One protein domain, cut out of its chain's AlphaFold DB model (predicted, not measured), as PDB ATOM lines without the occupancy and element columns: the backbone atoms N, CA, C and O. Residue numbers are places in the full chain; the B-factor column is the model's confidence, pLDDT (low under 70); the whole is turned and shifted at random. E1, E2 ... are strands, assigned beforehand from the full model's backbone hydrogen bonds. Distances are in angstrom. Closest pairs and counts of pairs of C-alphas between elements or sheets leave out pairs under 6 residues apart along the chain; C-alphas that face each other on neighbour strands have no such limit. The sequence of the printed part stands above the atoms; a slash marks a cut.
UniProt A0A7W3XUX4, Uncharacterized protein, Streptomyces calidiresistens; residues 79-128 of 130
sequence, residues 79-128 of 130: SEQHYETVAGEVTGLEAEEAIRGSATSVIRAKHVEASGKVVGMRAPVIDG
ATOM      1  N   SER A  79      -5.665   8.844  -1.268       86.81
ATOM      2  CA  SER A  79      -4.492   9.155  -2.080       86.81
ATOM      3  C   SER A  79      -4.965   9.646  -3.441       86.81
ATOM      4  O   SER A  79      -5.692   8.938  -4.140       86.81
ATOM      5  N   GLU A  80      -4.591  10.867  -3.812       92.00
ATOM      6  CA  GLU A  80      -4.824  11.403  -5.150       92.00
ATOM      7  C   GLU A  80      -3.494  11.828  -5.767       92.00
ATOM      8  O   GLU A  80      -2.770  12.654  -5.214       92.00
ATOM      9  N   GLN A  81      -3.164  11.232  -6.912       87.31
ATOM     10  CA  GLN A  81      -1.873  11.401  -7.569       87.31
ATOM     11  C   GLN A  81      -2.060  11.630  -9.066       87.31
ATOM     12  O   GLN A  81      -2.804  10.912  -9.738       87.31
ATOM     13  N   HIS A  82      -1.409  12.664  -9.592       95.50
ATOM     14  CA  HIS A  82      -1.496  13.057 -10.997       95.50
ATOM     15  C   HIS A  82      -0.087  13.061 -11.593       95.50
ATOM     16  O   HIS A  82       0.801  13.746 -11.093       95.50
ATOM     17  N   TYR A  83       0.106  12.299 -12.666       92.94
ATOM     18  CA  TYR A  83       1.375  12.117 -13.359       92.94
ATOM     19  C   TYR A  83       1.216  12.415 -14.848       92.94
ATOM     20  O   TYR A  83       0.234  12.025 -15.484       92.94
ATOM     21  N   GLU A  84       2.220  13.063 -15.431       95.69
ATOM     22  CA  GLU A  84       2.285  13.195 -16.883       95.69
ATOM     23  C   GLU A  84       2.751  11.882 -17.527       95.69
ATOM     24  O   GLU A  84       2.033  11.326 -18.356       95.69
ATOM     25  N   THR A  85       3.872  11.323 -17.069       94.88
ATOM     26  CA  THR A  85       4.418  10.056 -17.577       94.88
ATOM     27  C   THR A  85       4.827   9.136 -16.431       94.88
ATOM     28  O   THR A  85       5.459   9.580 -15.473       94.88
ATOM     29  N   VAL A  86       4.502   7.845 -16.541       95.12
ATOM     30  CA  VAL A  86       4.943   6.786 -15.622       95.12
ATOM     31  C   VAL A  86       5.864   5.819 -16.365       95.12
ATOM     32  O   VAL A  86       5.401   5.032 -17.187       95.12
ATOM     33  N   ALA A  87       7.162   5.875 -16.060       93.94
ATOM     34  CA  ALA A  87       8.188   4.994 -16.635       93.94
ATOM     35  C   ALA A  87       8.566   3.799 -15.732       93.94
ATOM     36  O   ALA A  87       9.134   2.812 -16.201       93.94
ATOM     37  N   GLY A  88       8.246   3.890 -14.433       92.88
ATOM     38  CA  GLY A  88       8.497   2.870 -13.407       92.88
ATOM     39  C   GLY A  88       7.213   2.443 -12.692       92.88
ATOM     40  O   GLY A  88       6.140   2.476 -13.284       92.88
ATOM     41  N   GLU A  89       7.297   2.057 -11.418       95.50
ATOM     42  CA  GLU A  89       6.129   1.629 -10.636       95.50
ATOM     43  C   GLU A  89       5.591   2.749  -9.736       95.50
ATOM     44  O   GLU A  89       6.330   3.349  -8.957       95.50
ATOM     45  N   VAL A  90       4.284   2.995  -9.819       95.56
ATOM     46  CA  VAL A  90       3.524   3.855  -8.907       95.56
ATOM     47  C   VAL A  90       2.526   2.985  -8.159       95.56
ATOM     48  O   VAL A  90       1.735   2.286  -8.789       95.56
ATOM     49  N   THR A  91       2.532   3.060  -6.829       95.44
ATOM     50  CA  THR A  91       1.483   2.478  -5.982       95.44
ATOM     51  C   THR A  91       0.767   3.600  -5.244       95.44
ATOM     52  O   THR A  91       1.400   4.359  -4.516       95.44
ATOM     53  N   GLY A  92      -0.542   3.733  -5.458       93.44
ATOM     54  CA  GLY A  92      -1.311   4.844  -4.893       93.44
ATOM     55  C   GLY A  92      -1.528   4.710  -3.392       93.44
ATOM     56  O   GLY A  92      -1.418   5.697  -2.667       93.44
ATOM     57  N   LEU A  93      -1.797   3.496  -2.916       92.38
ATOM     58  CA  LEU A  93      -1.901   3.189  -1.494       92.38
ATOM     59  C   LEU A  93      -1.317   1.807  -1.214       92.38
ATOM     60  O   LEU A  93      -1.626   0.844  -1.916       92.38
ATOM     61  N   GLU A  94      -0.488   1.710  -0.184       94.12
ATOM     62  CA  GLU A  94       0.118   0.458   0.243       94.12
ATOM     63  C   GLU A  94      -0.047   0.255   1.749       94.12
ATOM     64  O   GLU A  94       0.090   1.204   2.520       94.12
ATOM     65  N   ALA A  95      -0.332  -0.983   2.156       92.25
ATOM     66  CA  ALA A  95      -0.311  -1.400   3.552       92.25
ATOM     67  C   ALA A  95       0.453  -2.721   3.712       92.25
ATOM     68  O   ALA A  95       0.323  -3.627   2.888       92.25
ATOM     69  N   GLU A  96       1.210  -2.836   4.804       93.19
ATOM     70  CA  GLU A  96       2.006  -4.030   5.114       93.19
ATOM     71  C   GLU A  96       1.143  -5.221   5.537       93.19
ATOM     72  O   GLU A  96       1.466  -6.356   5.205       93.19
ATOM     73  N   GLU A  97       0.036  -4.968   6.241       90.88
ATOM     74  CA  GLU A  97      -0.836  -6.019   6.773       90.88
ATOM     75  C   GLU A  97      -2.176  -6.081   6.038       90.88
ATOM     76  O   GLU A  97      -2.528  -7.102   5.442       90.88
ATOM     77  N   ALA A  98      -2.946  -4.990   6.075       89.81
ATOM     78  CA  ALA A  98      -4.269  -4.942   5.473       89.81
ATOM     79  C   ALA A  98      -4.726  -3.512   5.164       89.81
ATOM     80  O   ALA A  98      -4.422  -2.573   5.898       89.81
ATOM     81  N   ILE A  99      -5.548  -3.379   4.125       85.94
ATOM     82  CA  ILE A  99      -6.431  -2.230   3.913       85.94
ATOM     83  C   ILE A  99      -7.830  -2.686   4.330       85.94
ATOM     84  O   ILE A  99      -8.363  -3.622   3.734       85.94
ATOM     85  N   ARG A 100      -8.389  -2.066   5.378       82.25
ATOM     86  CA  ARG A 100      -9.716  -2.387   5.930       82.25
ATOM     87  C   ARG A 100     -10.645  -1.182   5.863       82.25
ATOM     88  O   ARG A 100     -10.205  -0.055   6.102       82.25
ATOM     89  N   GLY A 101     -11.921  -1.438   5.598       74.94
ATOM     90  CA  GLY A 101     -12.933  -0.402   5.430       74.94
ATOM     91  C   GLY A 101     -12.725   0.434   4.165       74.94
ATOM     92  O   GLY A 101     -12.021   0.052   3.229       74.94
ATOM     93  N   SER A 102     -13.348   1.612   4.126       76.12
ATOM     94  CA  SER A 102     -13.299   2.481   2.950       76.12
ATOM     95  C   SER A 102     -11.909   3.098   2.758       76.12
ATOM     96  O   SER A 102     -11.460   3.871   3.599       76.12
ATOM     97  N   ALA A 103     -11.263   2.841   1.621       83.69
ATOM     98  CA  ALA A 103     -10.050   3.528   1.174       83.69
ATOM     99  C   ALA A 103     -10.231   4.001  -0.272       83.69
ATOM    100  O   ALA A 103     -10.901   3.349  -1.072       83.69
ATOM    101  N   THR A 104      -9.668   5.158  -0.623       85.50
ATOM    102  CA  THR A 104      -9.755   5.690  -1.990       85.50
ATOM    103  C   THR A 104      -8.364   5.998  -2.524       85.50
ATOM    104  O   THR A 104      -7.621   6.772  -1.930       85.50
ATOM    105  N   SER A 105      -8.042   5.433  -3.686       90.81
ATOM    106  CA  SER A 105      -6.826   5.737  -4.440       90.81
ATOM    107  C   SER A 105      -7.216   6.172  -5.849       90.81
ATOM    108  O   SER A 105      -7.849   5.414  -6.587       90.81
ATOM    109  N   VAL A 106      -6.889   7.411  -6.207       92.44
ATOM    110  CA  VAL A 106      -7.115   7.978  -7.539       92.44
ATOM    111  C   VAL A 106      -5.761   8.296  -8.151       92.44
ATOM    112  O   VAL A 106      -5.079   9.221  -7.720       92.44
ATOM    113  N   ILE A 107      -5.393   7.549  -9.193       94.06
ATOM    114  CA  ILE A 107      -4.169   7.789  -9.958       94.06
ATOM    115  C   ILE A 107      -4.560   8.210 -11.367       94.06
ATOM    116  O   ILE A 107      -5.260   7.484 -12.074       94.06
ATOM    117  N   ARG A 108      -4.097   9.385 -11.786       95.31
ATOM    118  CA  ARG A 108      -4.247   9.879 -13.155       95.31
ATOM    119  C   ARG A 108      -2.875   9.933 -13.802       95.31
ATOM    120  O   ARG A 108      -2.050  10.731 -13.384       95.31
ATOM    121  N   ALA A 109      -2.641   9.106 -14.815       94.94
ATOM    122  CA  ALA A 109      -1.425   9.142 -15.622       94.94
ATOM    123  C   ALA A 109      -1.797   9.444 -17.077       94.94
ATOM    124  O   ALA A 109      -2.662   8.771 -17.638       94.94
ATOM    125  N   LYS A 110      -1.172  10.456 -17.688       96.75
ATOM    126  CA  LYS A 110      -1.427  10.793 -19.100       96.75
ATOM    127  C   LYS A 110      -0.734   9.811 -20.047       96.75
ATOM    128  O   LYS A 110      -1.299   9.458 -21.079       96.75
ATOM    129  N   HIS A 111       0.458   9.347 -19.686       95.19
ATOM    130  CA  HIS A 111       1.190   8.315 -20.404       95.19
ATOM    131  C   HIS A 111       1.789   7.302 -19.425       95.19
ATOM    132  O   HIS A 111       2.311   7.671 -18.374       95.19
ATOM    133  N   VAL A 112       1.727   6.018 -19.769       95.00
ATOM    134  CA  VAL A 112       2.428   4.948 -19.052       95.00
ATOM    135  C   VAL A 112       3.313   4.264 -20.080       95.00
ATOM    136  O   VAL A 112       2.813   3.777 -21.093       95.00
ATOM    137  N   GLU A 113       4.623   4.299 -19.858       96.56
ATOM    138  CA  GLU A 113       5.588   3.693 -20.775       96.56
ATOM    139  C   GLU A 113       5.517   2.162 -20.707       96.56
ATOM    140  O   GLU A 113       4.929   1.592 -19.791       96.56
ATOM    141  N   ALA A 114       6.150   1.469 -21.658       93.38
ATOM    142  CA  ALA A 114       6.103   0.006 -21.732       93.38
ATOM    143  C   ALA A 114       6.656  -0.702 -20.474       93.38
ATOM    144  O   ALA A 114       6.212  -1.803 -20.156       93.38
ATOM    145  N   SER A 115       7.606  -0.084 -19.760       93.38
ATOM    146  CA  SER A 115       8.120  -0.557 -18.462       93.38
ATOM    147  C   SER A 115       7.343  -0.020 -17.255       93.38
ATOM    148  O   SER A 115       7.622  -0.411 -16.121       93.38
ATOM    149  N   GLY A 116       6.401   0.893 -17.484       95.06
ATOM    150  CA  GLY A 116       5.620   1.552 -16.452       95.06
ATOM    151  C   GLY A 116       4.547   0.639 -15.864       95.06
ATOM    152  O   GLY A 116       3.948  -0.191 -16.549       95.06
ATOM    153  N   LYS A 117       4.271   0.817 -14.574       96.44
ATOM    154  CA  LYS A 117       3.261   0.066 -13.833       96.44
ATOM    155  C   LYS A 117       2.528   0.992 -12.875       96.44
ATOM    156  O   LYS A 117       3.145   1.742 -12.125       96.44
ATOM    157  N   VAL A 118       1.203   0.911 -12.873       95.56
ATOM    158  CA  VAL A 118       0.349   1.667 -11.953       95.56
ATOM    159  C   VAL A 118      -0.482   0.685 -11.139       95.56
ATOM    160  O   VAL A 118      -1.236  -0.113 -11.693       95.56
ATOM    161  N   VAL A 119      -0.334   0.743  -9.821       95.81
ATOM    162  CA  VAL A 119      -1.052  -0.077  -8.847       95.81
ATOM    163  C   VAL A 119      -1.920   0.847  -8.004       95.81
ATOM    164  O   VAL A 119      -1.416   1.715  -7.299       95.81
ATOM    165  N   GLY A 120      -3.239   0.682  -8.067       92.88
ATOM    166  CA  GLY A 120      -4.155   1.507  -7.274       92.88
ATOM    167  C   GLY A 120      -3.948   1.304  -5.773       92.88
ATOM    168  O   GLY A 120      -3.681   2.262  -5.048       92.88
ATOM    169  N   MET A 121      -4.048   0.050  -5.326       94.56
ATOM    170  CA  MET A 121      -3.896  -0.351  -3.927       94.56
ATOM    171  C   MET A 121      -3.128  -1.677  -3.827       94.56
ATOM    172  O   MET A 121      -3.371  -2.579  -4.631       94.56
ATOM    173  N   ARG A 122      -2.228  -1.802  -2.843       95.38
ATOM    174  CA  ARG A 122      -1.462  -3.024  -2.547       95.38
ATOM    175  C   ARG A 122      -1.503  -3.342  -1.054       95.38
ATOM    176  O   ARG A 122      -1.085  -2.531  -0.241       95.38
ATOM    177  N   ALA A 123      -1.971  -4.533  -0.702       94.81
ATOM    178  CA  ALA A 123      -1.846  -5.094   0.640       94.81
ATOM    179  C   ALA A 123      -2.015  -6.621   0.581       94.81
ATOM    180  O   ALA A 123      -2.635  -7.109  -0.370       94.81
ATOM    181  N   PRO A 124      -1.523  -7.380   1.579       96.50
ATOM    182  CA  PRO A 124      -1.815  -8.812   1.689       96.50
ATOM    183  C   PRO A 124      -3.312  -9.113   1.791       96.50
ATOM    184  O   PRO A 124      -3.787 -10.101   1.234       96.50
ATOM    185  N   VAL A 125      -4.060  -8.247   2.480       91.44
ATOM    186  CA  VAL A 125      -5.519  -8.311   2.585       91.44
ATOM    187  C   VAL A 125      -6.104  -6.954   2.219       91.44
ATOM    188  O   VAL A 125      -5.737  -5.933   2.795       91.44
ATOM    189  N   ILE A 126      -7.040  -6.942   1.274       88.12
ATOM    190  CA  ILE A 126      -7.873  -5.776   0.978       88.12
ATOM    191  C   ILE A 126      -9.310  -6.201   1.242       88.12
ATOM    192  O   ILE A 126      -9.859  -7.015   0.498       88.12
ATOM    193  N   ASP A 127      -9.891  -5.680   2.317       80.31
ATOM    194  CA  ASP A 127     -11.283  -5.919   2.680       80.31
ATOM    195  C   ASP A 127     -12.010  -4.578   2.747       80.31
ATOM    196  O   ASP A 127     -11.729  -3.745   3.608       80.31
ATOM    197  N   GLY A 128     -12.925  -4.359   1.801       63.91
ATOM    198  CA  GLY A 128     -13.766  -3.159   1.775       63.91
ATOM    199  C   GLY A 128     -14.756  -3.100   2.938       63.91
ATOM    200  O   GLY A 128     -15.233  -2.016   3.265       63.91
TER     201      GLY A 128
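What this domain is: This is residues 79 to 128 of the 130 residues of an uncharacterized protein of Streptomyces calidiresistens (UniProt A0A7W3XUX4). The chain is wound in two stacked turns, a short solenoid in which E1, E2 and E3 make the first turn and E4, E5 and E6 the second. Each turn is a long, flattened loop: the chain runs out along E1 or E4, folds back along E2 or E5, and bends away into the small end strand E3 or E6; the two long sides come close near Gly 92 and Ser 105. The 50 printed residues hold six named strands, E1 to E6 in that order, and no named helix, and the class is all strand. They form three two-stranded parallel sheets, E1 with E4, E2 with E5 and E3 with E6. The whole is elongated, spanning 31 by 18 by 12 A, and only just loose, close to compact, with a radius of gyration of the C-alphas of 11.8 A.

How they stand to each other: E1, residues 79 to 86, and E4, residues 104 to 112, are parallel neighbours at 8 degrees; N 81 and O 106 are 2.9 A apart and N 108 and O 81 are 2.9 A apart, within hydrogen-bond range. E1 bends by 79 degrees at residue 83, and E4 bends by 67 degrees at residue 109. E2, residues 89 to 94, and E5, residues 117 to 122, are parallel at 11 degrees, with N 119 and O 90 at 2.8 A. The closest C-alphas of E2 and E4 are those of Gly 92 and Ser 105, 5.6 A apart; those of E4 and E5 are Ser 105 and Gly 120, 5.7 A. E3, residues 98 to 100, and E6, residues 125 to 127, are parallel at 4 degrees, with N 99 and O 125 at 2.9 A. E5 runs on into E6 across a break of 2 residues, at 68 degrees. E2 and E3 meet only through their link, while E3 and E4 are apart.

Where its parts are: E4 is the longest strand, 21.0 A from C-alpha 104 to C-alpha 112. E1 spans 16.7 A and begins at C-alpha 79 (-4.492, 9.155, -2.080). E2 measures 12.5 A and E5 12.6 A; C-alpha 117 is at (3.261, 0.066, -13.833). E3 and E6 have three residues each, and E6 ends at C-alpha 127 (-11.283, -5.919, 2.680).

The domain as a whole: The C-alphas of Gly 101 and Ala 114, the two farthest apart, are 33.2 A from each other. The printed part has no cut, and its five links are tight. The mean pLDDT of the printed part is 91.3; residue 128 alone is under 70.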